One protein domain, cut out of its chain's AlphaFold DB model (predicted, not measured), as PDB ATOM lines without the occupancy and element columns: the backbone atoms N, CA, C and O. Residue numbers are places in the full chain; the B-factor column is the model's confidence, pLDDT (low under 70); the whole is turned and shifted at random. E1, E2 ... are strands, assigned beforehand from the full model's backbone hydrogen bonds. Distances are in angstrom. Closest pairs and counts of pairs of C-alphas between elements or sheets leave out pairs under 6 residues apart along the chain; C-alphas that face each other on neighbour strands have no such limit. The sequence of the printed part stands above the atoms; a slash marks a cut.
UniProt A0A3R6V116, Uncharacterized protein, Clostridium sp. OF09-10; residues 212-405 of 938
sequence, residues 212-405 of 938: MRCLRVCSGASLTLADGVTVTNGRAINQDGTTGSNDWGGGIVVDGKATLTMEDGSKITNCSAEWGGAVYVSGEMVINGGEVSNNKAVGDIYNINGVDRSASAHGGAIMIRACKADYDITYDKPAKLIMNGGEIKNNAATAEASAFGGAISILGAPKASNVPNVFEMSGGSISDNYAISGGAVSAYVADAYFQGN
ATOM      1  N   MET A 212     -89.757 -35.000 -11.857       87.19
ATOM      2  CA  MET A 212     -89.436 -36.416 -11.985       87.19
ATOM      3  C   MET A 212     -90.120 -37.271 -10.927       87.19
ATOM      4  O   MET A 212     -90.387 -36.820  -9.812       87.19
ATOM      5  N   ARG A 213     -90.309 -38.546 -11.255       93.81
ATOM      6  CA  ARG A 213     -90.863 -39.530 -10.334       93.81
ATOM      7  C   ARG A 213     -89.792 -40.060  -9.394       93.81
ATOM      8  O   ARG A 213     -88.618 -40.128  -9.765       93.81
ATOM      9  N   CYS A 214     -90.183 -40.465  -8.189       96.94
ATOM     10  CA  CYS A 214     -89.220 -40.990  -7.223       96.94
ATOM     11  C   CYS A 214     -88.780 -42.404  -7.622       96.94
ATOM     12  O   CYS A 214     -87.604 -42.640  -7.897       96.94
ATOM     13  N   LEU A 215     -89.725 -43.343  -7.698       97.56
ATOM     14  CA  LEU A 215     -89.426 -44.772  -7.780       97.56
ATOM     15  C   LEU A 215     -90.197 -45.459  -8.912       97.56
ATOM     16  O   LEU A 215     -91.363 -45.155  -9.166       97.56
ATOM     17  N   ARG A 216     -89.565 -46.451  -9.538       95.38
ATOM     18  CA  ARG A 216     -90.244 -47.453 -10.368       95.38
ATOM     19  C   ARG A 216     -89.912 -48.850  -9.876       95.38
ATOM     20  O   ARG A 216     -88.739 -49.213  -9.808       95.38
ATOM     21  N   VAL A 217     -90.941 -49.635  -9.591       95.75
ATOM     22  CA  VAL A 217     -90.830 -51.066  -9.314       95.75
ATOM     23  C   VAL A 217     -91.176 -51.798 -10.606       95.75
ATOM     24  O   VAL A 217     -92.334 -51.828 -11.026       95.75
ATOM     25  N   CYS A 218     -90.152 -52.313 -11.283       92.56
ATOM     26  CA  CYS A 218     -90.302 -52.977 -12.573       92.56
ATOM     27  C   CYS A 218     -91.017 -54.321 -12.409       92.56
ATOM     28  O   CYS A 218     -90.942 -54.955 -11.358       92.56
ATOM     29  N   SER A 219     -91.683 -54.778 -13.470       89.62
ATOM     30  CA  SER A 219     -92.434 -56.037 -13.452       89.62
ATOM     31  C   SER A 219     -91.582 -57.208 -12.958       89.62
ATOM     32  O   SER A 219     -90.537 -57.489 -13.531       89.62
ATOM     33  N   GLY A 220     -92.071 -57.908 -11.931       89.38
ATOM     34  CA  GLY A 220     -91.390 -59.040 -11.292       89.38
ATOM     35  C   GLY A 220     -90.508 -58.651 -10.100       89.38
ATOM     36  O   GLY A 220     -90.083 -59.528  -9.355       89.38
ATOM     37  N   ALA A 221     -90.254 -57.358  -9.876       94.25
ATOM     38  CA  ALA A 221     -89.548 -56.870  -8.696       94.25
ATOM     39  C   ALA A 221     -90.501 -56.582  -7.524       94.25
ATOM     40  O   ALA A 221     -91.715 -56.461  -7.695       94.25
ATOM     41  N   SER A 222     -89.939 -56.429  -6.324       96.25
ATOM     42  CA  SER A 222     -90.699 -56.024  -5.135       96.25
ATOM     43  C   SER A 222     -89.998 -54.932  -4.335       96.25
ATOM     44  O   SER A 222     -88.767 -54.890  -4.268       96.25
ATOM     45  N   LEU A 223     -90.796 -54.055  -3.734       98.56
ATOM     46  CA  LEU A 223     -90.344 -52.999  -2.839       98.56
ATOM     47  C   LEU A 223     -91.196 -52.996  -1.568       98.56
ATOM     48  O   LEU A 223     -92.418 -52.910  -1.652       98.56
ATOM     49  N   THR A 224     -90.546 -53.008  -0.410       98.81
ATOM     50  CA  THR A 224     -91.179 -52.761   0.889       98.81
ATOM     51  C   THR A 224     -90.722 -51.413   1.434       98.81
ATOM     52  O   THR A 224     -89.522 -51.151   1.518       98.81
ATOM     53  N   LEU A 225     -91.675 -50.559   1.806       98.88
ATOM     54  CA  LEU A 225     -91.439 -49.343   2.579       98.88
ATOM     55  C   LEU A 225     -91.698 -49.671   4.054       98.88
ATOM     56  O   LEU A 225     -92.853 -49.818   4.452       98.88
ATOM     57  N   ALA A 226     -90.626 -49.831   4.828       98.12
ATOM     58  CA  ALA A 226     -90.688 -50.126   6.256       98.12
ATOM     59  C   ALA A 226     -90.831 -48.844   7.103       98.12
ATOM     60  O   ALA A 226     -91.046 -47.744   6.573       98.12
ATOM     61  N   ASP A 227     -90.706 -48.998   8.422       95.56
ATOM     62  CA  ASP A 227     -90.821 -47.903   9.383       95.56
ATOM     63  C   ASP A 227     -89.864 -46.748   9.054       95.56
ATOM     64  O   ASP A 227     -88.745 -46.914   8.555       95.56
ATOM     65  N   GLY A 228     -90.349 -45.534   9.285       95.88
ATOM     66  CA  GLY A 228     -89.600 -44.312   9.061       95.88
ATOM     67  C   GLY A 228     -89.324 -43.975   7.594       95.88
ATOM     68  O   GLY A 228     -88.663 -42.965   7.356       95.88
ATOM     69  N   VAL A 229     -89.811 -44.720   6.594       98.56
ATOM     70  CA  VAL A 229     -89.608 -44.355   5.179       98.56
ATOM     71  C   VAL A 229     -90.519 -43.208   4.750       98.56
ATOM     72  O   VAL A 229     -91.698 -43.158   5.084       98.56
ATOM     73  N   THR A 230     -90.003 -42.271   3.955       98.69
ATOM     74  CA  THR A 230     -90.830 -41.247   3.297       98.69
ATOM     75  C   THR A 230     -90.475 -41.106   1.825       98.69
ATOM     76  O   THR A 230     -89.325 -40.852   1.497       98.69
ATOM     77  N   VAL A 231     -91.466 -41.209   0.944       98.81
ATOM     78  CA  VAL A 231     -91.353 -40.868  -0.481       98.81
ATOM     79  C   VAL A 231     -92.109 -39.567  -0.717       98.81
ATOM     80  O   VAL A 231     -93.301 -39.491  -0.408       98.81
ATOM     81  N   THR A 232     -91.434 -38.529  -1.214       98.31
ATOM     82  CA  THR A 232     -92.029 -37.189  -1.302       98.31
ATOM     83  C   THR A 232     -91.632 -36.395  -2.540       98.31
ATOM     84  O   THR A 232     -90.594 -36.632  -3.153       98.31
ATOM     85  N   ASN A 233     -92.484 -35.422  -2.881       96.38
ATOM     86  CA  ASN A 233     -92.281 -34.415  -3.930       96.38
ATOM     87  C   ASN A 233     -92.096 -34.980  -5.347       96.38
ATOM     88  O   ASN A 233     -91.694 -34.262  -6.258       96.38
ATOM     89  N   GLY A 234     -92.417 -36.257  -5.555       95.56
ATOM     90  CA  GLY A 234     -92.373 -36.876  -6.870       95.56
ATOM     91  C   GLY A 234     -93.382 -36.239  -7.828       95.56
ATOM     92  O   GLY A 234     -94.542 -36.015  -7.464       95.56
ATOM     93  N   ARG A 235     -92.948 -35.948  -9.058       92.06
ATOM     94  CA  ARG A 235     -93.740 -35.223 -10.054       92.06
ATOM     95  C   ARG A 235     -93.737 -35.886 -11.432       92.06
ATOM     96  O   ARG A 235     -92.687 -36.217 -11.974       92.06
ATOM     97  N   ALA A 236     -94.926 -36.042 -12.009       89.81
ATOM     98  CA  ALA A 236     -95.135 -36.547 -13.368       89.81
ATOM     99  C   ALA A 236     -96.163 -35.665 -14.094       89.81
ATOM    100  O   ALA A 236     -97.320 -36.043 -14.236       89.81
ATOM    101  N   ILE A 237     -95.781 -34.430 -14.429       78.12
ATOM    102  CA  ILE A 237     -96.676 -33.463 -15.081       78.12
ATOM    103  C   ILE A 237     -95.971 -32.887 -16.294       78.12
ATOM    104  O   ILE A 237     -94.887 -32.315 -16.151       78.12
ATOM    105  N   ASN A 238     -96.604 -32.934 -17.462       71.81
ATOM    106  CA  ASN A 238     -95.990 -32.364 -18.643       71.81
ATOM    107  C   ASN A 238     -96.122 -30.827 -18.662       71.81
ATOM    108  O   ASN A 238     -97.187 -30.248 -18.448       71.81
ATOM    109  N   GLN A 239     -95.010 -30.130 -18.906       58.38
ATOM    110  CA  GLN A 239     -94.958 -28.660 -18.912       58.38
ATOM    111  C   GLN A 239     -95.376 -28.042 -20.250       58.38
ATOM    112  O   GLN A 239     -95.629 -26.838 -20.310       58.38
ATOM    113  N   ASP A 240     -95.404 -28.828 -21.328       61.91
ATOM    114  CA  ASP A 240     -95.715 -28.334 -22.674       61.91
ATOM    115  C   ASP A 240     -97.215 -28.361 -23.014       61.91
ATOM    116  O   ASP A 240     -97.603 -27.947 -24.108       61.91
ATOM    117  N   GLY A 241     -98.049 -28.789 -22.060       56.12
ATOM    118  CA  GLY A 241     -99.498 -28.881 -22.215       56.12
ATOM    119  C   GLY A 241     -99.962 -30.089 -23.029       56.12
ATOM    120  O   GLY A 241    -101.119 -30.116 -23.437       56.12
ATOM    121  N   THR A 242     -99.087 -31.066 -23.296       62.62
ATOM    122  CA  THR A 242     -99.458 -32.334 -23.940       62.62
ATOM    123  C   THR A 242     -99.431 -33.473 -22.931       62.62
ATOM    124  O   THR A 242     -98.477 -33.593 -22.180       62.62
ATOM    125  N   THR A 243    -100.455 -34.319 -22.905       62.09
ATOM    126  CA  THR A 243    -100.511 -35.446 -21.965       62.09
ATOM    127  C   THR A 243     -99.984 -36.727 -22.584       62.09
ATOM    128  O   THR A 243    -100.236 -37.016 -23.761       62.09
ATOM    129  N   GLY A 244     -99.212 -37.490 -21.812       67.50
ATOM    130  CA  GLY A 244     -98.562 -38.720 -22.244       67.50
ATOM    131  C   GLY A 244     -98.688 -39.851 -21.225       67.50
ATOM    132  O   GLY A 244     -98.985 -39.655 -20.051       67.50
ATOM    133  N   SER A 245     -98.437 -41.083 -21.672       68.75
ATOM    134  CA  SER A 245     -98.501 -42.270 -20.802       68.75
ATOM    135  C   SER A 245     -97.521 -42.166 -19.612       68.75
ATOM    136  O   SER A 245     -97.782 -42.632 -18.511       68.75
ATOM    137  N   ASN A 246     -96.408 -41.454 -19.785       74.50
ATOM    138  CA  ASN A 246     -95.385 -41.244 -18.761       74.50
ATOM    139  C   ASN A 246     -95.749 -40.232 -17.650       74.50
ATOM    140  O   ASN A 246     -94.892 -39.974 -16.804       74.50
ATOM    141  N   ASP A 247     -96.957 -39.664 -17.635       85.75
ATOM    142  CA  ASP A 247     -97.369 -38.602 -16.696       85.75
ATOM    143  C   ASP A 247     -98.199 -39.141 -15.512       85.75
ATOM    144  O   ASP A 247     -99.003 -38.445 -14.885       85.75
ATOM    145  N   TRP A 248     -98.006 -40.425 -15.195       90.38
ATOM    146  CA  TRP A 248     -98.729 -41.139 -14.144       90.38
ATOM    147  C   TRP A 248     -97.810 -41.522 -12.979       90.38
ATOM    148  O   TRP A 248     -96.661 -41.921 -13.202       90.38
ATOM    149  N   GLY A 249     -98.329 -41.461 -11.747       92.12
ATOM    150  CA  GLY A 249     -97.623 -41.942 -10.552       92.12
ATOM    151  C   GLY A 249     -96.457 -41.047 -10.149       92.12
ATOM    152  O   GLY A 249     -95.306 -41.385 -10.412       92.12
ATOM    153  N   GLY A 250     -96.734 -39.907  -9.507       93.31
ATOM    154  CA  GLY A 250     -95.706 -38.912  -9.174       93.31
ATOM    155  C   GLY A 250     -94.627 -39.461  -8.237       93.31
ATOM    156  O   GLY A 250     -93.439 -39.256  -8.458       93.31
ATOM    157  N   GLY A 251     -95.024 -40.207  -7.211       97.38
ATOM    158  CA  GLY A 251     -94.114 -40.867  -6.281       97.38
ATOM    159  C   GLY A 251     -93.594 -42.191  -6.832       97.38
ATOM    160  O   GLY A 251     -92.398 -42.323  -7.098       97.38
ATOM    161  N   ILE A 252     -94.483 -43.176  -6.977       98.25
ATOM    162  CA  ILE A 252     -94.110 -44.566  -7.275       98.25
ATOM    163  C   ILE A 252     -94.932 -45.118  -8.441       98.25
ATOM    164  O   ILE A 252     -96.150 -44.962  -8.495       98.25
ATOM    165  N   VAL A 253     -94.266 -45.827  -9.348       96.62
ATOM    166  CA  VAL A 253     -94.903 -46.638 -10.394       96.62
ATOM    167  C   VAL A 253     -94.668 -48.120 -10.102       96.62
ATOM    168  O   VAL A 253     -93.524 -48.533  -9.912       96.62
ATOM    169  N   VAL A 254     -95.740 -48.913 -10.084       96.06
ATOM    170  CA  VAL A 254     -95.722 -50.365  -9.851       96.06
ATOM    171  C   VAL A 254     -96.179 -51.083 -11.121       96.06
ATOM    172  O   VAL A 254     -97.350 -51.006 -11.501       96.06
ATOM    173  N   ASP A 255     -95.256 -51.773 -11.793       91.81
ATOM    174  CA  ASP A 255     -95.488 -52.355 -13.119       91.81
ATOM    175  C   ASP A 255     -95.971 -53.813 -13.079       91.81
ATOM    176  O   ASP A 255     -95.257 -54.681 -12.591       91.81
ATOM    177  N   GLY A 256     -97.092 -54.135 -13.727       89.38
ATOM    178  CA  GLY A 256     -97.452 -55.496 -14.158       89.38
ATOM    179  C   GLY A 256     -97.388 -56.593 -13.084       89.38
ATOM    180  O   GLY A 256     -98.362 -56.858 -12.401       89.38
ATOM    181  N   LYS A 257     -96.273 -57.328 -12.968       91.00
ATOM    182  CA  LYS A 257     -96.097 -58.374 -11.932       91.00
ATOM    183  C   LYS A 257     -95.377 -57.886 -10.667       91.00
ATOM    184  O   LYS A 257     -94.976 -58.713  -9.856       91.00
ATOM    185  N   ALA A 258     -95.105 -56.592 -10.555       93.62
ATOM    186  CA  ALA A 258     -94.414 -56.006  -9.417       93.62
ATOM    187  C   ALA A 258     -95.304 -55.946  -8.173       93.62
ATOM    188  O   ALA A 258     -96.526 -55.833  -8.294       93.62
ATOM    189  N   THR A 259     -94.667 -55.925  -7.002       96.69
ATOM    190  CA  THR A 259     -95.344 -55.728  -5.714       96.69
ATOM    191  C   THR A 259     -94.745 -54.547  -4.954       96.69
ATOM    192  O   THR A 259     -93.527 -54.451  -4.795       96.69
ATOM    193  N   LEU A 260     -95.603 -53.665  -4.448       98.75
ATOM    194  CA  LEU A 260     -95.261 -52.637  -3.465       98.75
ATOM    195  C   LEU A 260     -95.940 -52.963  -2.133       98.75
ATOM    196  O   LEU A 260     -97.150 -53.153  -2.105       98.75
ATOM    197  N   THR A 261     -95.193 -52.961  -1.034       98.81
ATOM    198  CA  THR A 261     -95.736 -53.136   0.320       98.81
ATOM    199  C   THR A 261     -95.429 -51.912   1.177       98.81
ATOM    200  O   THR A 261     -94.279 -51.477   1.235       98.81
ATOM    201  N   MET A 262     -96.443 -51.364   1.841       98.81
ATOM    202  CA  MET A 262     -96.308 -50.312   2.851       98.81
ATOM    203  C   MET A 262     -96.589 -50.877   4.240       98.81
ATOM    204  O   MET A 262     -97.655 -51.452   4.470       98.81
ATOM    205  N   GLU A 263     -95.643 -50.681   5.152       98.62
ATOM    206  CA  GLU A 263     -95.761 -51.042   6.565       98.62
ATOM    207  C   GLU A 263     -95.982 -49.799   7.441       98.62
ATOM    208  O   GLU A 263     -95.883 -48.654   6.978       98.62
ATOM    209  N   ASP A 264     -96.287 -50.021   8.719       98.12
ATOM    210  CA  ASP A 264     -96.443 -48.953   9.709       98.12
ATOM    211  C   ASP A 264     -95.235 -48.007   9.739       98.12
ATOM    212  O   ASP A 264     -94.087 -48.422   9.608       98.12
ATOM    213  N   GLY A 265     -95.513 -46.709   9.890       96.81
ATOM    214  CA  GLY A 265     -94.495 -45.655   9.920       96.81
ATOM    215  C   GLY A 265     -93.955 -45.217   8.552       96.81
ATOM    216  O   GLY A 265     -93.269 -44.193   8.471       96.81
ATOM    217  N   SER A 266     -94.310 -45.914   7.466       98.69
ATOM    218  CA  SER A 266     -94.003 -45.478   6.100       98.69
ATOM    219  C   SER A 266     -94.946 -44.365   5.614       98.69
ATOM    220  O   SER A 266     -96.096 -44.252   6.049       98.69
ATOM    221  N   LYS A 267     -94.467 -43.508   4.700       98.75
ATOM    222  CA  LYS A 267     -95.243 -42.381   4.161       98.75
ATOM    223  C   LYS A 267     -94.994 -42.118   2.675       98.75
ATOM    224  O   LYS A 267     -93.845 -42.057   2.242       98.75
ATOM    225  N   ILE A 268     -96.054 -41.852   1.910       98.88
ATOM    226  CA  ILE A 268     -95.984 -41.304   0.543       98.88
ATOM    227  C   ILE A 268     -96.758 -39.982   0.511       98.88
ATOM    228  O   ILE A 268     -97.968 -39.959   0.750       98.88
ATOM    229  N   THR A 269     -96.079 -38.863   0.252       98.69
ATOM    230  CA  THR A 269     -96.695 -37.540   0.432       98.69
ATOM    231  C   THR A 269     -96.228 -36.472  -0.541       98.69
ATOM    232  O   THR A 269     -95.117 -36.524  -1.048       98.69
ATOM    233  N   ASN A 270     -97.047 -35.437  -0.745       97.69
ATOM    234  CA  ASN A 270     -96.705 -34.258  -1.557       97.69
ATOM    235  C   ASN A 270     -96.326 -34.587  -3.013       97.69
ATOM    236  O   ASN A 270     -95.639 -33.805  -3.669       97.69
ATOM    237  N   CYS A 271     -96.753 -35.739  -3.524       97.38
ATOM    238  CA  CYS A 271     -96.529 -36.131  -4.905       97.38
ATOM    239  C   CYS A 271     -97.642 -35.581  -5.803       97.38
ATOM    240  O   CYS A 271     -98.785 -35.377  -5.378       97.38
ATOM    241  N   SER A 272     -97.306 -35.323  -7.064       95.06
ATOM    242  CA  SER A 272     -98.234 -34.733  -8.019       95.06
ATOM    243  C   SER A 272     -98.035 -35.320  -9.410       95.06
ATOM    244  O   SER A 272     -96.941 -35.279  -9.962       95.06
ATOM    245  N   ALA A 273     -99.101 -35.795 -10.029       93.50
ATOM    246  CA  ALA A 273     -99.072 -36.327 -11.388       93.50
ATOM    247  C   ALA A 273    -100.302 -35.852 -12.150       93.50
ATOM    248  O   ALA A 273    -101.243 -35.336 -11.538       93.50
ATOM    249  N   GLU A 274    -100.320 -36.018 -13.470       90.69
ATOM    250  CA  GLU A 274    -101.571 -35.861 -14.208       90.69
ATOM    251  C   GLU A 274    -102.576 -36.866 -13.640       90.69
ATOM    252  O   GLU A 274    -103.629 -36.448 -13.139       90.69
ATOM    253  N   TRP A 275    -102.212 -38.154 -13.586       89.81
ATOM    254  CA  TRP A 275    -103.033 -39.235 -13.022       89.81
ATOM    255  C   TRP A 275    -102.270 -40.048 -11.957       89.81
ATOM    256  O   TRP A 275    -101.058 -40.229 -12.054       89.81
ATOM    257  N   GLY A 276    -102.965 -40.571 -10.942       88.44
ATOM    258  CA  GLY A 276    -102.358 -41.328  -9.841       88.44
ATOM    259  C   GLY A 276    -101.360 -40.471  -9.067       88.44
ATOM    260  O   GLY A 276    -100.159 -40.716  -9.141       88.44
ATOM    261  N   GLY A 277    -101.840 -39.423  -8.390       92.62
ATOM    262  CA  GLY A 277    -100.998 -38.333  -7.874       92.62
ATOM    263  C   GLY A 277     -99.753 -38.808  -7.115       92.62
ATOM    264  O   GLY A 277     -98.657 -38.295  -7.345       92.62
ATOM    265  N   ALA A 278     -99.905 -39.837  -6.280       97.38
ATOM    266  CA  ALA A 278     -98.820 -40.487  -5.553       97.38
ATOM    267  C   ALA A 278     -98.335 -41.769  -6.235       97.38
ATOM    268  O   ALA A 278     -97.150 -41.890  -6.544       97.38
ATOM    269  N   VAL A 279     -99.237 -42.729  -6.446       98.50
ATOM    270  CA  VAL A 279     -98.887 -44.077  -6.901       98.50
ATOM    271  C   VAL A 279     -99.708 -44.459  -8.124       98.50
ATOM    272  O   VAL A 279    -100.931 -44.320  -8.145       98.50
ATOM    273  N   TYR A 280     -99.029 -44.998  -9.131       97.12
ATOM    274  CA  TYR A 280     -99.663 -45.698 -10.240       97.12
ATOM    275  C   TYR A 280     -99.448 -47.204 -10.091       97.12
ATOM    276  O   TYR A 280     -98.308 -47.666 -10.016       97.12
ATOM    277  N   VAL A 281    -100.538 -47.966 -10.065       97.19
ATOM    278  CA  VAL A 281    -100.543 -49.411  -9.834       97.19
ATOM    279  C   VAL A 281    -101.079 -50.126 -11.066       97.19
ATOM    280  O   VAL A 281    -102.268 -50.070 -11.375       97.19
ATOM    281  N   SER A 282    -100.187 -50.844 -11.739       94.44
ATOM    282  CA  SER A 282    -100.530 -51.824 -12.775       94.44
ATOM    283  C   SER A 282    -100.175 -53.262 -12.396       94.44
ATOM    284  O   SER A 282    -100.565 -54.185 -13.108       94.44
ATOM    285  N   GLY A 283     -99.451 -53.435 -11.284       94.50
ATOM    286  CA  GLY A 283     -99.263 -54.712 -10.602       94.50
ATOM    287  C   GLY A 283    -100.019 -54.780  -9.287       94.50
ATOM    288  O   GLY A 283    -101.224 -54.540  -9.273       94.50
ATOM    289  N   GLU A 284     -99.329 -55.113  -8.199       97.62
ATOM    290  CA  GLU A 284     -99.934 -55.277  -6.878       97.62
ATOM    291  C   GLU A 284     -99.378 -54.268  -5.867       97.62
ATOM    292  O   GLU A 284     -98.168 -54.057  -5.768       97.62
ATOM    293  N   MET A 285    -100.263 -53.659  -5.088       98.69
ATOM    294  CA  MET A 285     -99.902 -52.840  -3.935       98.69
ATOM    295  C   MET A 285    -100.611 -53.365  -2.686       98.69
ATOM    296  O   MET A 285    -101.806 -53.646  -2.726       98.69
ATOM    297  N   VAL A 286     -99.880 -53.470  -1.579       98.81
ATOM    298  CA  VAL A 286    -100.386 -53.896  -0.270       98.81
ATOM    299  C   VAL A 286    -100.071 -52.816   0.762       98.81
ATOM    300  O   VAL A 286     -98.917 -52.422   0.912       98.81
ATOM    301  N   ILE A 287    -101.086 -52.345   1.478       98.88
ATOM    302  CA  ILE A 287    -100.966 -51.374   2.569       98.88
ATOM    303  C   ILE A 287    -101.341 -52.088   3.865       98.88
ATOM    304  O   ILE A 287    -102.519 -52.288   4.160       98.88
ATOM    305  N   ASN A 288    -100.329 -52.494   4.629       98.62
ATOM    306  CA  ASN A 288    -100.511 -53.021   5.981       98.62
ATOM    307  C   ASN A 288    -100.587 -51.882   7.006       98.62
ATOM    308  O   ASN A 288    -101.295 -52.000   8.001       98.62
ATOM    309  N   GLY A 289     -99.904 -50.772   6.721       97.56
ATOM    310  CA  GLY A 289     -99.801 -49.607   7.587       97.56
ATOM    311  C   GLY A 289     -99.281 -48.373   6.849       97.56
ATOM    312  O   GLY A 289     -99.117 -48.378   5.627       97.56
ATOM    313  N   GLY A 290     -99.010 -47.306   7.599       98.50
ATOM    314  CA  GLY A 290     -98.439 -46.066   7.063       98.50
ATOM    315  C   GLY A 290     -99.467 -45.077   6.499       98.50
ATOM    316  O   GLY A 290    -100.672 -45.209   6.708       98.50
ATOM    317  N   GLU A 291     -98.980 -44.038   5.817       98.81
ATOM    318  CA  GLU A 291     -99.787 -42.887   5.383       98.81
ATOM    319  C   GLU A 291     -99.550 -42.523   3.904       98.81
ATOM    320  O   GLU A 291     -98.420 -42.267   3.482       98.81
ATOM    321  N   VAL A 292    -100.622 -42.396   3.119       98.88
ATOM    322  CA  VAL A 292    -100.600 -41.808   1.768       98.88
ATOM    323  C   VAL A 292    -101.379 -40.493   1.785       98.88
ATOM    324  O   VAL A 292    -102.611 -40.483   1.826       98.88
ATOM    325  N   SER A 293    -100.668 -39.362   1.759       98.75
ATOM    326  CA  SER A 293    -101.289 -38.064   2.056       98.75
ATOM    327  C   SER A 293    -100.857 -36.887   1.200       98.75
ATOM    328  O   SER A 293     -99.713 -36.822   0.773       98.75
ATOM    329  N   ASN A 294    -101.708 -35.864   1.082       98.56
ATOM    330  CA  ASN A 294    -101.358 -34.583   0.448       98.56
ATOM    331  C   ASN A 294    -100.896 -34.724  -1.012       98.56
ATOM    332  O   ASN A 294    -100.079 -33.935  -1.489       98.56
ATOM    333  N   ASN A 295    -101.389 -35.741  -1.717       98.50
ATOM    334  CA  ASN A 295    -101.050 -35.981  -3.113       98.50
ATOM    335  C   ASN A 295    -102.123 -35.414  -4.042       98.50
ATOM    336  O   ASN A 295    -103.286 -35.234  -3.661       98.50
ATOM    337  N   LYS A 296    -101.718 -35.103  -5.275       97.19
ATOM    338  CA  LYS A 296    -102.583 -34.418  -6.231       97.19
ATOM    339  C   LYS A 296    -102.540 -35.050  -7.616       97.19
ATOM    340  O   LYS A 296    -101.494 -35.088  -8.256       97.19
ATOM    341  N   ALA A 297    -103.707 -35.442  -8.118       95.88
ATOM    342  CA  ALA A 297    -103.921 -35.651  -9.544       95.88
ATOM    343  C   ALA A 297    -104.409 -34.328 -10.155       95.88
ATOM    344  O   ALA A 297    -105.455 -33.785  -9.764       95.88
ATOM    345  N   VAL A 298    -103.629 -33.755 -11.071       93.00
ATOM    346  CA  VAL A 298    -103.950 -32.464 -11.710       93.00
ATOM    347  C   VAL A 298    -104.769 -32.623 -12.988       93.00
ATOM    348  O   VAL A 298    -105.470 -31.686 -13.375       93.00
ATOM    349  N   GLY A 299    -104.750 -33.824 -13.568       89.62
ATOM    350  CA  GLY A 299    -105.378 -34.148 -14.838       89.62
ATOM    351  C   GLY A 299    -104.667 -33.544 -16.041       89.62
ATOM    352  O   GLY A 299    -103.761 -32.717 -15.931       89.62
ATOM    353  N   ASP A 300    -105.144 -33.968 -17.193       83.88
ATOM    354  CA  ASP A 300    -104.677 -33.586 -18.507       83.88
ATOM    355  C   ASP A 300    -105.080 -32.173 -18.882       83.88
ATOM    356  O   ASP A 300    -106.179 -31.740 -18.552       83.88
ATOM    357  N   ILE A 301    -104.264 -31.482 -19.675       80.75
ATOM    358  CA  ILE A 301    -104.628 -30.178 -20.235       80.75
ATOM    359  C   ILE A 301    -105.188 -30.367 -21.649       80.75
ATOM    360  O   ILE A 301    -104.479 -30.781 -22.561       80.75
ATOM    361  N   TYR A 302    -106.458 -30.006 -21.851       72.50
ATOM    362  CA  TYR A 302    -107.105 -29.992 -23.166       72.50
ATOM    363  C   TYR A 302    -107.565 -28.586 -23.545       72.50
ATOM    364  O   TYR A 302    -108.143 -27.865 -22.730       72.50
ATOM    365  N   ASN A 303    -107.414 -28.218 -24.820       73.50
ATOM    366  CA  ASN A 303    -108.064 -27.027 -25.353       73.50
ATOM    367  C   ASN A 303    -109.545 -27.322 -25.639       73.50
ATOM    368  O   ASN A 303    -109.884 -28.027 -26.591       73.50
ATOM    369  N   ILE A 304    -110.435 -26.771 -24.818       66.75
ATOM    370  CA  ILE A 304    -111.885 -26.915 -24.956       66.75
ATOM    371  C   ILE A 304    -112.458 -25.556 -25.354       66.75
ATOM    372  O   ILE A 304    -112.463 -24.609 -24.567       66.75
ATOM    373  N   ASN A 305    -112.974 -25.458 -26.583       77.38
ATOM    374  CA  ASN A 305    -113.551 -24.231 -27.148       77.38
ATOM    375  C   ASN A 305    -112.592 -23.021 -27.133       77.38
ATOM    376  O   ASN A 305    -113.012 -21.897 -26.855       77.38
ATOM    377  N   GLY A 306    -111.303 -23.232 -27.424       78.56
ATOM    378  CA  GLY A 306    -110.299 -22.163 -27.444       78.56
ATOM    379  C   GLY A 306    -109.738 -21.791 -26.068       78.56
ATOM    380  O   GLY A 306    -108.965 -20.839 -25.988       78.56
ATOM    381  N   VAL A 307    -110.101 -22.518 -25.005       78.75
ATOM    382  CA  VAL A 307    -109.612 -22.313 -23.633       78.75
ATOM    383  C   VAL A 307    -108.986 -23.603 -23.120       78.75
ATOM    384  O   VAL A 307    -109.634 -24.647 -23.138       78.75
ATOM    385  N   ASP A 308    -107.754 -23.523 -22.629       79.06
ATOM    386  CA  ASP A 308    -107.090 -24.660 -21.994       79.06
ATOM    387  C   ASP A 308    -107.748 -24.948 -20.641       79.06
ATOM    388  O   ASP A 308    -107.919 -24.050 -19.812       79.06
ATOM    389  N   ARG A 309    -108.171 -26.195 -20.438       78.38
ATOM    390  CA  ARG A 309    -108.832 -26.678 -19.223       78.38
ATOM    391  C   ARG A 309    -108.245 -28.013 -18.811       78.38
ATOM    392  O   ARG A 309    -107.971 -28.849 -19.671       78.38
ATOM    393  N   SER A 310    -108.128 -28.232 -17.505       81.38
ATOM    394  CA  SER A 310    -107.755 -29.545 -16.994       81.38
ATOM    395  C   SER A 310    -108.945 -30.512 -16.998       81.38
ATOM    396  O   SER A 310    -110.062 -30.154 -16.600       81.38
ATOM    397  N   ALA A 311    -108.722 -31.747 -17.437       83.12
ATOM    398  CA  ALA A 311    -109.695 -32.835 -17.450       83.12
ATOM    399  C   ALA A 311    -109.034 -34.160 -17.049       83.12
ATOM    400  O   ALA A 311    -107.820 -34.268 -16.999       83.12
ATOM    401  N   SER A 312    -109.835 -35.177 -16.763       84.62
ATOM    402  CA  SER A 312    -109.380 -36.551 -16.530       84.62
ATOM    403  C   SER A 312    -108.383 -36.699 -15.373       84.62
ATOM    404  O   SER A 312    -107.449 -37.474 -15.462       84.62
ATOM    405  N   ALA A 313    -108.541 -35.987 -14.254       91.75
ATOM    406  CA  ALA A 313    -107.733 -36.299 -13.067       91.75
ATOM    407  C   ALA A 313    -108.256 -37.585 -12.410       91.75
ATOM    408  O   ALA A 313    -109.383 -37.599 -11.919       91.75
ATOM    409  N   HIS A 314    -107.450 -38.641 -12.362       93.19
ATOM    410  CA  HIS A 314    -107.838 -39.925 -11.773       93.19
ATOM    411  C   HIS A 314    -106.941 -40.264 -10.587       93.19
ATOM    412  O   HIS A 314    -105.723 -40.262 -10.738       93.19
ATOM    413  N   GLY A 315    -107.526 -40.571  -9.428       95.88
ATOM    414  CA  GLY A 315    -106.800 -41.100  -8.272       95.88
ATOM    415  C   GLY A 315    -105.854 -40.066  -7.676       95.88
ATOM    416  O   GLY A 315    -104.660 -40.068  -7.972       95.88
ATOM    417  N   GLY A 316    -106.370 -39.164  -6.839       96.56
ATOM    418  CA  GLY A 316    -105.544 -38.125  -6.213       96.56
ATOM    419  C   GLY A 316    -104.366 -38.700  -5.423       96.56
ATOM    420  O   GLY A 316    -103.283 -38.117  -5.445       96.56
ATOM    421  N   ALA A 317    -104.545 -39.875  -4.811       98.31
ATOM    422  CA  ALA A 317    -103.472 -40.669  -4.224       98.31
ATOM    423  C   ALA A 317    -103.011 -41.782  -5.172       98.31
ATOM    424  O   ALA A 317    -101.860 -41.794  -5.605       98.31
ATOM    425  N   ILE A 318    -103.907 -42.719  -5.488       98.75
ATOM    426  CA  ILE A 318    -103.573 -43.989  -6.132       98.75
ATOM    427  C   ILE A 318    -104.456 -44.186  -7.359       98.75
ATOM    428  O   ILE A 318    -105.679 -44.051  -7.291       98.75
ATOM    429  N   MET A 319    -103.845 -44.558  -8.480       96.75
ATOM    430  CA  MET A 319    -104.567 -45.014  -9.664       96.75
ATOM    431  C   MET A 319    -104.253 -46.478  -9.964       96.75
ATOM    432  O   MET A 319    -103.090 -46.847 -10.083       96.75
ATOM    433  N   ILE A 320    -105.299 -47.287 -10.129       96.69
ATOM    434  CA  ILE A 320    -105.247 -48.718 -10.429       96.69
ATOM    435  C   ILE A 320    -105.669 -48.916 -11.884       96.69
ATOM    436  O   ILE A 320    -106.798 -48.595 -12.264       96.69
ATOM    437  N   ARG A 321    -104.763 -49.440 -12.711       93.19
ATOM    438  CA  ARG A 321    -105.019 -49.718 -14.128       93.19
ATOM    439  C   ARG A 321    -104.044 -50.774 -14.633       93.19
ATOM    440  O   ARG A 321    -102.840 -50.573 -14.560       93.19
ATOM    441  N   ALA A 322    -104.549 -51.852 -15.231       91.00
ATOM    442  CA  ALA A 322    -103.744 -52.917 -15.847       91.00
ATOM    443  C   ALA A 322    -103.082 -52.494 -17.176       91.00
ATOM    444  O   ALA A 322    -103.194 -53.171 -18.197       91.00
ATOM    445  N   CYS A 323    -102.416 -51.343 -17.194       89.00
ATOM    446  CA  CYS A 323    -101.714 -50.797 -18.345       89.00
ATOM    447  C   CYS A 323    -100.294 -50.424 -17.922       89.00
ATOM    448  O   CYS A 323    -100.061 -50.052 -16.775       89.00
ATOM    449  N   LYS A 324     -99.317 -50.547 -18.815       84.62
ATOM    450  CA  LYS A 324     -97.966 -50.080 -18.508       84.62
ATOM    451  C   LYS A 324     -97.974 -48.554 -18.400       84.62
ATOM    452  O   LYS A 324     -98.600 -47.887 -19.213       84.62
ATOM    453  N   ALA A 325     -97.262 -47.999 -17.415       80.56
ATOM    454  CA  ALA A 325     -97.235 -46.549 -17.236       80.56
ATOM    455  C   ALA A 325     -96.644 -45.861 -18.473       80.56
ATOM    456  O   ALA A 325     -97.319 -45.140 -19.181       80.56
ATOM    457  N   ASP A 326     -95.406 -46.180 -18.840       79.69
ATOM    458  CA  ASP A 326     -94.712 -45.437 -19.903       79.69
ATOM    459  C   ASP A 326     -95.191 -45.752 -21.337       79.69
ATOM    460  O   ASP A 326     -94.768 -45.101 -22.292       79.69
ATOM    461  N   TYR A 327     -96.058 -46.752 -21.507       70.12
ATOM    462  CA  TYR A 327     -96.588 -47.170 -22.802       70.12
ATOM    463  C   TYR A 327     -98.019 -47.637 -22.593       70.12
ATOM    464  O   TYR A 327     -98.202 -48.584 -21.844       70.12
ATOM    465  N   ASP A 328     -99.000 -47.044 -23.274       73.62
ATOM    466  CA  ASP A 328    -100.415 -47.433 -23.166       73.62
ATOM    467  C   ASP A 328    -100.696 -48.829 -23.783       73.62
ATOM    468  O   ASP A 328    -101.352 -48.994 -24.811       73.62
ATOM    469  N   ILE A 329    -100.093 -49.850 -23.177       82.69
ATOM    470  CA  ILE A 329    -100.114 -51.263 -23.525       82.69
ATOM    471  C   ILE A 329    -100.650 -52.007 -22.307       82.69
ATOM    472  O   ILE A 329    -100.036 -52.020 -21.240       82.69
ATOM    473  N   THR A 330    -101.791 -52.649 -22.502       85.88
ATOM    474  CA  THR A 330    -102.498 -53.420 -21.480       85.88
ATOM    475  C   THR A 330    -101.735 -54.686 -21.108       85.88
ATOM    476  O   THR A 330    -101.242 -55.402 -21.983       85.88
ATOM    477  N   TYR A 331    -101.640 -54.962 -19.810       83.25
ATOM    478  CA  TYR A 331    -101.116 -56.217 -19.284       83.25
ATOM    479  C   TYR A 331    -102.187 -57.312 -19.317       83.25
ATOM    480  O   TYR A 331    -103.376 -57.047 -19.174       83.25
ATOM    481  N   ASP A 332    -101.754 -58.570 -19.440       79.44
ATOM    482  CA  ASP A 332    -102.662 -59.727 -19.409       79.44
ATOM    483  C   ASP A 332    -103.262 -59.989 -18.015       79.44
ATOM    484  O   ASP A 332    -104.246 -60.717 -17.887       79.44
ATOM    485  N   LYS A 333    -102.649 -59.434 -16.960       84.81
ATOM    486  CA  LYS A 333    -103.088 -59.576 -15.568       84.81
ATOM    487  C   LYS A 333    -103.736 -58.285 -15.064       84.81
ATOM    488  O   LYS A 333    -103.261 -57.213 -15.438       84.81
ATOM    489  N   PRO A 334    -104.765 -58.384 -14.208       89.19
ATOM    490  CA  PRO A 334    -105.359 -57.217 -13.571       89.19
ATOM    491  C   PRO A 334    -104.397 -56.566 -12.574       89.19
ATOM    492  O   PRO A 334    -103.513 -57.228 -12.025       89.19
ATOM    493  N   ALA A 335    -104.625 -55.284 -12.308       95.38
ATOM    494  CA  ALA A 335    -103.984 -54.565 -11.219       95.38
ATOM    495  C   ALA A 335    -104.761 -54.777  -9.910       95.38
ATOM    496  O   ALA A 335    -105.993 -54.889  -9.926       95.38
ATOM    497  N   LYS A 336    -104.046 -54.824  -8.784       97.88
ATOM    498  CA  LYS A 336    -104.614 -55.122  -7.466       97.88
ATOM    499  C   LYS A 336    -104.095 -54.168  -6.389       97.88
ATOM    500  O   LYS A 336    -102.894 -53.923  -6.296       97.88
ATOM    501  N   LEU A 337    -104.999 -53.668  -5.555       98.81
ATOM    502  CA  LEU A 337    -104.687 -52.966  -4.311       98.81
ATOM    503  C   LEU A 337    -105.342 -53.699  -3.138       98.81
ATOM    504  O   LEU A 337    -106.533 -53.995  -3.190       98.81
ATOM    505  N   ILE A 338    -104.573 -53.951  -2.082       98.88
ATOM    506  CA  ILE A 338    -105.045 -54.528  -0.820       98.88
ATOM    507  C   ILE A 338    -104.710 -53.549   0.302       98.88
ATOM    508  O   ILE A 338    -103.559 -53.135   0.434       98.88
ATOM    509  N   MET A 339    -105.694 -53.192   1.116       98.81
ATOM    510  CA  MET A 339    -105.543 -52.312   2.268       98.81
ATOM    511  C   MET A 339    -106.026 -53.029   3.532       98.81
ATOM    512  O   MET A 339    -107.223 -53.152   3.783       98.81
ATOM    513  N   ASN A 340    -105.065 -53.510   4.321       98.56
ATOM    514  CA  ASN A 340    -105.300 -54.156   5.614       98.56
ATOM    515  C   ASN A 340    -105.262 -53.142   6.773       98.56
ATOM    516  O   ASN A 340    -105.749 -53.423   7.864       98.56
ATOM    517  N   GLY A 341    -104.659 -51.971   6.548       98.12
ATOM    518  CA  GLY A 341    -104.460 -50.922   7.542       98.12
ATOM    519  C   GLY A 341    -104.005 -49.606   6.907       98.12
ATOM    520  O   GLY A 341    -104.152 -49.400   5.703       98.12
ATOM    521  N   GLY A 342    -103.443 -48.708   7.717       98.56
ATOM    522  CA  GLY A 342    -102.921 -47.415   7.263       98.56
ATOM    523  C   GLY A 342    -103.985 -46.351   6.965       98.56
ATOM    524  O   GLY A 342    -105.178 -46.523   7.229       98.56
ATOM    525  N   GLU A 343    -103.535 -45.213   6.437       98.81
ATOM    526  CA  GLU A 343    -104.363 -44.029   6.191       98.81
ATOM    527  C   GLU A 343    -104.138 -43.463   4.780       98.81
ATOM    528  O   GLU A 343    -103.003 -43.204   4.378       98.81
ATOM    529  N   ILE A 344    -105.216 -43.184   4.043       98.94
ATOM    530  CA  ILE A 344    -105.175 -42.435   2.778       98.94
ATOM    531  C   ILE A 344    -105.974 -41.146   2.950       98.94
ATOM    532  O   ILE A 344    -107.207 -41.161   2.926       98.94
ATOM    533  N   LYS A 345    -105.277 -40.015   3.117       98.81
ATOM    534  CA  LYS A 345    -105.937 -38.765   3.518       98.81
ATOM    535  C   LYS A 345    -105.443 -37.483   2.873       98.81
ATOM    536  O   LYS A 345    -104.275 -37.353   2.528       98.81
ATOM    537  N   ASN A 346    -106.312 -36.478   2.792       98.69
ATOM    538  CA  ASN A 346    -105.977 -35.153   2.250       98.69
ATOM    539  C   ASN A 346    -105.460 -35.187   0.799       98.69
ATOM    540  O   ASN A 346    -104.649 -34.348   0.402       98.69
ATOM    541  N   ASN A 347    -105.884 -36.168   0.000       98.81
ATOM    542  CA  ASN A 347    -105.518 -36.255  -1.410       98.81
ATOM    543  C   ASN A 347    -106.609 -35.640  -2.289       98.81
ATOM    544  O   ASN A 347    -107.778 -35.547  -1.898       98.81
ATOM    545  N   ALA A 348    -106.237 -35.191  -3.486       98.31
ATOM    546  CA  ALA A 348    -107.193 -34.527  -4.359       98.31
ATOM    547  C   ALA A 348    -106.996 -34.835  -5.846       98.31
ATOM    548  O   ALA A 348    -105.912 -34.659  -6.403       98.31
ATOM    549  N   ALA A 349    -108.093 -35.179  -6.519       97.44
ATOM    550  CA  ALA A 349    -108.215 -35.105  -7.968       97.44
ATOM    551  C   ALA A 349    -108.845 -33.750  -8.329       97.44
ATOM    552  O   ALA A 349    -109.965 -33.432  -7.924       97.44
ATOM    553  N   THR A 350    -108.103 -32.910  -9.049       93.94
ATOM    554  CA  THR A 350    -108.376 -31.457  -9.099       93.94
ATOM    555  C   THR A 350    -108.648 -30.883 -10.480       93.94
ATOM    556  O   THR A 350    -108.809 -29.668 -10.602       93.94
ATOM    557  N   ALA A 351    -108.737 -31.726 -11.507       89.31
ATOM    558  CA  ALA A 351    -109.106 -31.272 -12.839       89.31
ATOM    559  C   ALA A 351    -110.473 -30.563 -12.844       89.31
ATOM    560  O   ALA A 351    -111.413 -30.968 -12.156       89.31
ATOM    561  N   GLU A 352    -110.591 -29.491 -13.626       84.12
ATOM    562  CA  GLU A 352    -111.782 -28.636 -13.632       84.12
ATOM    563  C   GLU A 352    -113.002 -29.323 -14.264       84.12
ATOM    564  O   GLU A 352    -114.136 -29.179 -13.774       84.12
ATOM    565  N   ALA A 353    -112.763 -30.048 -15.362       83.69
ATOM    566  CA  ALA A 353    -113.797 -30.666 -16.183       83.69
ATOM    567  C   ALA A 353    -114.239 -32.034 -15.644       83.69
ATOM    568  O   ALA A 353    -115.439 -32.267 -15.492       83.69
ATOM    569  N   SER A 354    -113.289 -32.914 -15.322       87.44
ATOM    570  CA  SER A 354    -113.556 -34.274 -14.848       87.44
ATOM    571  C   SER A 354    -112.454 -34.753 -13.904       87.44
ATOM    572  O   SER A 354    -111.279 -34.731 -14.252       87.44
ATOM    573  N   ALA A 355    -112.841 -35.164 -12.699       93.94
ATOM    574  CA  ALA A 355    -111.923 -35.622 -11.665       93.94
ATOM    575  C   ALA A 355    -112.576 -36.745 -10.854       93.94
ATOM    576  O   ALA A 355    -113.666 -36.551 -10.304       93.94
ATOM    577  N   PHE A 356    -111.919 -37.894 -10.779       95.75
ATOM    578  CA  PHE A 356    -112.480 -39.131 -10.251       95.75
ATOM    579  C   PHE A 356    -111.560 -39.739  -9.198       95.75
ATOM    580  O   PHE A 356    -110.363 -39.879  -9.445       95.75
ATOM    581  N   GLY A 357    -112.122 -40.122  -8.052       97.62
ATOM    582  CA  GLY A 357    -111.375 -40.808  -7.000       97.62
ATOM    583  C   GLY A 357    -110.379 -39.873  -6.325       97.62
ATOM    584  O   GLY A 357    -109.228 -39.767  -6.750       97.62
ATOM    585  N   GLY A 358    -110.804 -39.162  -5.281       97.56
ATOM    586  CA  GLY A 358    -109.913 -38.242  -4.565       97.56
ATOM    587  C   GLY A 358    -108.759 -38.981  -3.890       97.56
ATOM    588  O   GLY A 358    -107.628 -38.502  -3.925       97.56
ATOM    589  N   ALA A 359    -109.026 -40.178  -3.366       98.62
ATOM    590  CA  ALA A 359    -108.005 -41.122  -2.933       98.62
ATOM    591  C   ALA A 359    -107.657 -42.097  -4.061       98.62
ATOM    592  O   ALA A 359    -106.576 -42.007  -4.643       98.62
ATOM    593  N   ILE A 360    -108.576 -43.006  -4.387       98.81
ATOM    594  CA  ILE A 360    -108.320 -44.158  -5.255       98.81
ATOM    595  C   ILE A 360    -109.189 -44.070  -6.508       98.81
ATOM    596  O   ILE A 360    -110.398 -43.847  -6.429       98.81
ATOM    597  N   SER A 361    -108.595 -44.308  -7.674       97.81
ATOM    598  CA  SER A 361    -109.341 -44.492  -8.920       97.81
ATOM    599  C   SER A 361    -108.965 -45.804  -9.595       97.81
ATOM    600  O   SER A 361    -107.790 -46.053  -9.848       97.81
ATOM    601  N   ILE A 362    -109.963 -46.631  -9.895       96.44
ATOM    602  CA  ILE A 362    -109.844 -47.822 -10.734       96.44
ATOM    603  C   ILE A 362    -110.302 -47.435 -12.135       96.44
ATOM    604  O   ILE A 362    -111.437 -46.990 -12.319       96.44
ATOM    605  N   LEU A 363    -109.422 -47.598 -13.120       91.50
ATOM    606  CA  LEU A 363    -109.677 -47.202 -14.499       91.50
ATOM    607  C   LEU A 363    -109.545 -48.398 -15.445       91.50
ATOM    608  O   LEU A 363    -108.600 -49.186 -15.350       91.50
ATOM    609  N   GLY A 364    -110.469 -48.504 -16.400       88.56
ATOM    610  CA  GLY A 364    -110.371 -49.478 -17.485       88.56
ATOM    611  C   GLY A 364    -109.138 -49.270 -18.386       88.56
ATOM    612  O   GLY A 364    -108.571 -48.176 -18.488       88.56
ATOM    613  N   ALA A 365    -108.727 -50.324 -19.086       86.94
ATOM    614  CA  ALA A 365    -107.625 -50.332 -20.045       86.94
ATOM    615  C   ALA A 365    -108.105 -50.771 -21.445       86.94
ATOM    616  O   ALA A 365    -109.030 -51.579 -21.566       86.94
ATOM    617  N   PRO A 366    -107.495 -50.276 -22.535       84.06
ATOM    618  CA  PRO A 366    -107.883 -50.681 -23.881       84.06
ATOM    619  C   PRO A 366    -107.644 -52.183 -24.083       84.06
ATOM    620  O   PRO A 366    -106.577 -52.691 -23.764       84.06
ATOM    621  N   LYS A 367    -108.607 -52.911 -24.663       83.00
ATOM    622  CA  LYS A 367    -108.504 -54.376 -24.864       83.00
ATOM    623  C   LYS A 367    -108.283 -55.161 -23.555       83.00
ATOM    624  O   LYS A 367    -107.613 -56.193 -23.576       83.00
ATOM    625  N   ALA A 368    -108.801 -54.659 -22.434       79.06
ATOM    626  CA  ALA A 368    -108.738 -55.360 -21.157       79.06
ATOM    627  C   ALA A 368    -109.369 -56.757 -21.236       79.06
ATOM    628  O   ALA A 368    -110.294 -57.005 -22.011       79.06
ATOM    629  N   SER A 369    -108.855 -57.668 -20.409       80.88
ATOM    630  CA  SER A 369    -109.489 -58.964 -20.184       80.88
ATOM    631  C   SER A 369    -110.783 -58.813 -19.365       80.88
ATOM    632  O   SER A 369    -111.049 -57.761 -18.784       80.88
ATOM    633  N   ASN A 370    -111.565 -59.892 -19.262       84.62
ATOM    634  CA  ASN A 370    -112.726 -59.947 -18.366       84.62
ATOM    635  C   ASN A 370    -112.339 -60.134 -16.884       84.62
ATOM    636  O   ASN A 370    -113.219 -60.169 -16.028       84.62
ATOM    637  N   VAL A 371    -111.052 -60.299 -16.565       90.19
ATOM    638  CA  VAL A 371    -110.596 -60.392 -15.174       90.19
ATOM    639  C   VAL A 371    -110.598 -58.982 -14.567       90.19
ATOM    640  O   VAL A 371    -110.040 -58.074 -15.191       90.19
ATOM    641  N   PRO A 372    -111.234 -58.766 -13.401       92.44
ATOM    642  CA  PRO A 372    -111.390 -57.433 -12.835       92.44
ATOM    643  C   PRO A 372    -110.088 -56.886 -12.254       92.44
ATOM    644  O   PRO A 372    -109.301 -57.635 -11.679       92.44
ATOM    645  N   ASN A 373    -109.897 -55.568 -12.350       95.25
ATOM    646  CA  ASN A 373    -109.002 -54.858 -11.436       95.25
ATOM    647  C   ASN A 373    -109.629 -54.852 -10.038       95.25
ATOM    648  O   ASN A 373    -110.839 -54.657  -9.916       95.25
ATOM    649  N   VAL A 374    -108.812 -55.038  -9.005       97.69
ATOM    650  CA  VAL A 374    -109.303 -55.333  -7.653       97.69
ATOM    651  C   VAL A 374    -108.848 -54.278  -6.651       97.69
ATOM    652  O   VAL A 374    -107.676 -53.894  -6.630       97.69
ATOM    653  N   PHE A 375    -109.770 -53.854  -5.789       98.75
ATOM    654  CA  PHE A 375    -109.482 -53.128  -4.559       98.75
ATOM    655  C   PHE A 375    -110.146 -53.833  -3.369       98.75
ATOM    656  O   PHE A 375    -111.368 -53.902  -3.285       98.75
ATOM    657  N   GLU A 376    -109.333 -54.336  -2.448       98.81
ATOM    658  CA  GLU A 376    -109.772 -54.985  -1.209       98.81
ATOM    659  C   GLU A 376    -109.399 -54.097  -0.015       98.81
ATOM    660  O   GLU A 376    -108.247 -53.677   0.105       98.81
ATOM    661  N   MET A 377    -110.357 -53.820   0.869       98.81
ATOM    662  CA  MET A 377    -110.154 -53.065   2.105       98.81
ATOM    663  C   MET A 377    -110.795 -53.803   3.285       98.81
ATOM    664  O   MET A 377    -112.017 -53.936   3.353       98.81
ATOM    665  N   SER A 378    -109.969 -54.265   4.219       98.44
ATOM    666  CA  SER A 378    -110.390 -54.913   5.476       98.44
ATOM    667  C   SER A 378    -110.039 -54.081   6.714       98.44
ATOM    668  O   SER A 378    -110.513 -54.335   7.815       98.44
ATOM    669  N   GLY A 379    -109.230 -53.033   6.557       96.81
ATOM    670  CA  GLY A 379    -108.879 -52.148   7.659       96.81
ATOM    671  C   GLY A 379    -108.294 -50.823   7.192       96.81
ATOM    672  O   GLY A 379    -108.181 -50.547   5.996       96.81
ATOM    673  N   GLY A 380    -107.930 -49.983   8.158       98.56
ATOM    674  CA  GLY A 380    -107.409 -48.641   7.902       98.56
ATOM    675  C   GLY A 380    -108.495 -47.627   7.533       98.56
ATOM    676  O   GLY A 380    -109.693 -47.885   7.669       98.56
ATOM    677  N   SER A 381    -108.071 -46.436   7.100       98.81
ATOM    678  CA  SER A 381    -108.980 -45.314   6.841       98.81
ATOM    679  C   SER A 381    -108.710 -44.564   5.536       98.81
ATOM    680  O   SER A 381    -107.564 -44.347   5.141       98.81
ATOM    681  N   ILE A 382    -109.783 -44.121   4.876       98.94
ATOM    682  CA  ILE A 382    -109.742 -43.202   3.735       98.94
ATOM    683  C   ILE A 382    -110.543 -41.952   4.101       98.94
ATOM    684  O   ILE A 382    -111.772 -42.025   4.188       98.94
ATOM    685  N   SER A 383    -109.870 -40.813   4.308       98.88
ATOM    686  CA  SER A 383    -110.527 -39.590   4.788       98.88
ATOM    687  C   SER A 383    -110.073 -38.283   4.152       98.88
ATOM    688  O   SER A 383    -108.980 -38.176   3.609       98.88
ATOM    689  N   ASP A 384    -110.913 -37.250   4.214       98.75
ATOM    690  CA  ASP A 384    -110.554 -35.886   3.793       98.75
ATOM    691  C   ASP A 384    -110.092 -35.761   2.330       98.75
ATOM    692  O   ASP A 384    -109.371 -34.829   1.960       98.75
ATOM    693  N   ASN A 385    -110.485 -36.700   1.468       98.81
ATOM    694  CA  ASN A 385    -110.107 -36.669   0.062       98.81
ATOM    695  C   ASN A 385    -111.149 -35.921  -0.779       98.81
ATOM    696  O   ASN A 385    -112.335 -35.851  -0.434       98.81
ATOM    697  N   TYR A 386    -110.704 -35.348  -1.900       98.38
ATOM    698  CA  TYR A 386    -111.551 -34.525  -2.762       98.38
ATOM    699  C   TYR A 386    -111.490 -34.908  -4.244       98.38
ATOM    700  O   TYR A 386    -110.413 -35.027  -4.826       98.38
ATOM    701  N   ALA A 387    -112.656 -34.996  -4.886       97.94
ATOM    702  CA  ALA A 387    -112.787 -35.138  -6.338       97.94
ATOM    703  C   ALA A 387    -114.080 -34.495  -6.868       97.94
ATOM    704  O   ALA A 387    -114.909 -33.977  -6.114       97.94
ATOM    705  N   ILE A 388    -114.295 -34.534  -8.189       96.81
ATOM    706  CA  ILE A 388    -115.604 -34.194  -8.762       96.81
ATOM    707  C   ILE A 388    -116.599 -35.330  -8.506       96.81
ATOM    708  O   ILE A 388    -117.723 -35.054  -8.078       96.81
ATOM    709  N   SER A 389    -116.177 -36.574  -8.719       96.56
ATOM    710  CA  SER A 389    -116.967 -37.778  -8.461       96.56
ATOM    711  C   SER A 389    -116.128 -38.819  -7.719       96.56
ATOM    712  O   SER A 389    -114.976 -39.036  -8.087       96.56
ATOM    713  N   GLY A 390    -116.687 -39.465  -6.696       97.69
ATOM    714  CA  GLY A 390    -115.950 -40.424  -5.867       97.69
ATOM    715  C   GLY A 390    -114.924 -39.705  -5.002       97.69
ATOM    716  O   GLY A 390    -113.742 -39.685  -5.338       97.69
ATOM    717  N   GLY A 391    -115.368 -39.053  -3.925       97.62
ATOM    718  CA  GLY A 391    -114.464 -38.308  -3.040       97.62
ATOM    719  C   GLY A 391    -113.358 -39.204  -2.483       97.62
ATOM    720  O   GLY A 391    -112.196 -38.811  -2.510       97.62
ATOM    721  N   ALA A 392    -113.699 -40.434  -2.093       98.69
ATOM    722  CA  ALA A 392    -112.736 -41.472  -1.743       98.69
ATOM    723  C   ALA A 392    -112.356 -42.304  -2.974       98.69
ATOM    724  O   ALA A 392    -111.242 -42.192  -3.491       98.69
ATOM    725  N   VAL A 393    -113.295 -43.118  -3.458       98.81
ATOM    726  CA  VAL A 393    -113.045 -44.174  -4.443       98.81
ATOM    727  C   VAL A 393    -113.893 -43.945  -5.687       98.81
ATOM    728  O   VAL A 393    -115.079 -43.623  -5.605       98.81
ATOM    729  N   SER A 394    -113.304 -44.160  -6.859       97.88
ATOM    730  CA  SER A 394    -114.048 -44.250  -8.115       97.88
ATOM    731  C   SER A 394    -113.682 -45.510  -8.891       97.88
ATOM    732  O   SER A 394    -112.491 -45.779  -9.037       97.88
ATOM    733  N   ALA A 395    -114.658 -46.191  -9.484       95.62
ATOM    734  CA  ALA A 395    -114.437 -47.148 -10.565       95.62
ATOM    735  C   ALA A 395    -115.036 -46.586 -11.856       95.62
ATOM    736  O   ALA A 395    -116.250 -46.388 -11.951       95.62
ATOM    737  N   TYR A 396    -114.173 -46.294 -12.826       89.06
ATOM    738  CA  TYR A 396    -114.562 -45.735 -14.115       89.06
ATOM    739  C   TYR A 396    -114.187 -46.702 -15.236       89.06
ATOM    740  O   TYR A 396    -113.028 -46.838 -15.634       89.06
ATOM    741  N   VAL A 397    -115.206 -47.371 -15.758       75.81
ATOM    742  CA  VAL A 397    -115.108 -48.273 -16.901       75.81
ATOM    743  C   VAL A 397    -116.112 -47.785 -17.931       75.81
ATOM    744  O   VAL A 397    -117.274 -48.190 -17.947       75.81
ATOM    745  N   ALA A 398    -115.670 -46.878 -18.792       71.50
ATOM    746  CA  ALA A 398    -116.533 -46.220 -19.757       71.50
ATOM    747  C   ALA A 398    -116.023 -46.363 -21.191       71.50
ATOM    748  O   ALA A 398    -114.845 -46.578 -21.438       71.50
ATOM    749  N   ASP A 399    -116.952 -46.199 -22.133       71.00
ATOM    750  CA  ASP A 399    -116.703 -46.129 -23.575       71.00
ATOM    751  C   ASP A 399    -115.885 -47.294 -24.185       71.00
ATOM    752  O   ASP A 399    -115.810 -48.400 -23.648       71.00
ATOM    753  N   ALA A 400    -115.402 -47.109 -25.417       70.31
ATOM    754  CA  ALA A 400    -114.677 -48.136 -26.161       70.31
ATOM    755  C   ALA A 400    -113.185 -48.208 -25.798       70.31
ATOM    756  O   ALA A 400    -112.489 -49.095 -26.292       70.31
ATOM    757  N   TYR A 401    -112.675 -47.298 -24.978       78.44
ATOM    758  CA  TYR A 401    -111.267 -47.191 -24.628       78.44
ATOM    759  C   TYR A 401    -111.008 -47.581 -23.166       78.44
ATOM    760  O   TYR A 401    -110.082 -48.356 -22.919       78.44
ATOM    761  N   PHE A 402    -111.847 -47.167 -22.210       84.44
ATOM    762  CA  PHE A 402    -111.707 -47.558 -20.797       84.44
ATOM    763  C   PHE A 402    -112.481 -48.851 -20.490       84.44
ATOM    764  O   PHE A 402    -113.489 -48.858 -19.789       84.44
ATOM    765  N   GLN A 403    -111.994 -49.970 -21.033       83.69
ATOM    766  CA  GLN A 403    -112.616 -51.296 -20.914       83.69
ATOM    767  C   GLN A 403    -112.096 -52.104 -19.709       83.69
ATOM    768  O   GLN A 403    -110.971 -51.896 -19.268       83.69
ATOM    769  N   GLY A 404    -112.869 -53.075 -19.216       86.88
ATOM    770  CA  GLY A 404    -112.444 -54.019 -18.167       86.88
ATOM    771  C   GLY A 404    -113.376 -54.046 -16.958       86.88
ATOM    772  O   GLY A 404    -114.127 -53.111 -16.739       86.88
ATOM    773  N   ASN A 405    -113.350 -55.116 -16.171       90.44
ATOM    774  CA  ASN A 405    -114.167 -55.204 -14.957       90.44
ATOM    775  C   ASN A 405    -113.464 -54.539 -13.763       90.44
ATOM    776  O   ASN A 405    -112.233 -54.430 -13.742       90.44
TER     777      ASN A 405
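AT A GLANCE: This is residues 212 to 405 of the 938 residues of an uncharacterized protein of Clostridium sp. OF09-10 (UniProt A0A3R6V116). There is little regular structure, yet the chain winds in stacked turns, a three-sided solenoid with one parallel sheet along each side and hairpin E10-E11 far out at one corner. The printed 194 residues include nineteen strands, E1 to E19, and no named helix: all strand, 72 residues. It is compact, radius of gyration of the C-alphas 14.9 A, spanning 49 by 33 by 27 A.

IN THESE COORDINATES: One sheet runs E1, residues 213-217, from C-alpha (-90.863, -39.530, -10.334), E4 252-254, E7 279-281, E12 318-320, E15 360-363, E19 393-396. Another runs E2 222-225, E5 259-262, E8 284-287, E13 336-339, E16 373-377, 13.7 A long, to C-alpha (-110.154, -53.065, 2.105). The third runs E3 230-232, E6 267-269, E9 291-293, E14 343-345, E17 381-383. E10 is 300-304, E11 307-311, E18 386-389.

HOW THE PARTS SIT: The E1 and E2 sheets form a sandwich, face to face, facing parts 10.1 A centre to centre. Within hydrogen-bond range are N 217 and O 253 of E1 and E4, 2.8 A, and N 302 and O 309 of antiparallel E10 and E11, 2.9 A. E17 runs on into E18 at 81 degrees.

THE WHOLE: The printed part has no cut. Links E3-E4, E12-E13 and E14-E15 are long. Residues 239-245 and 304 have pLDDT under 70.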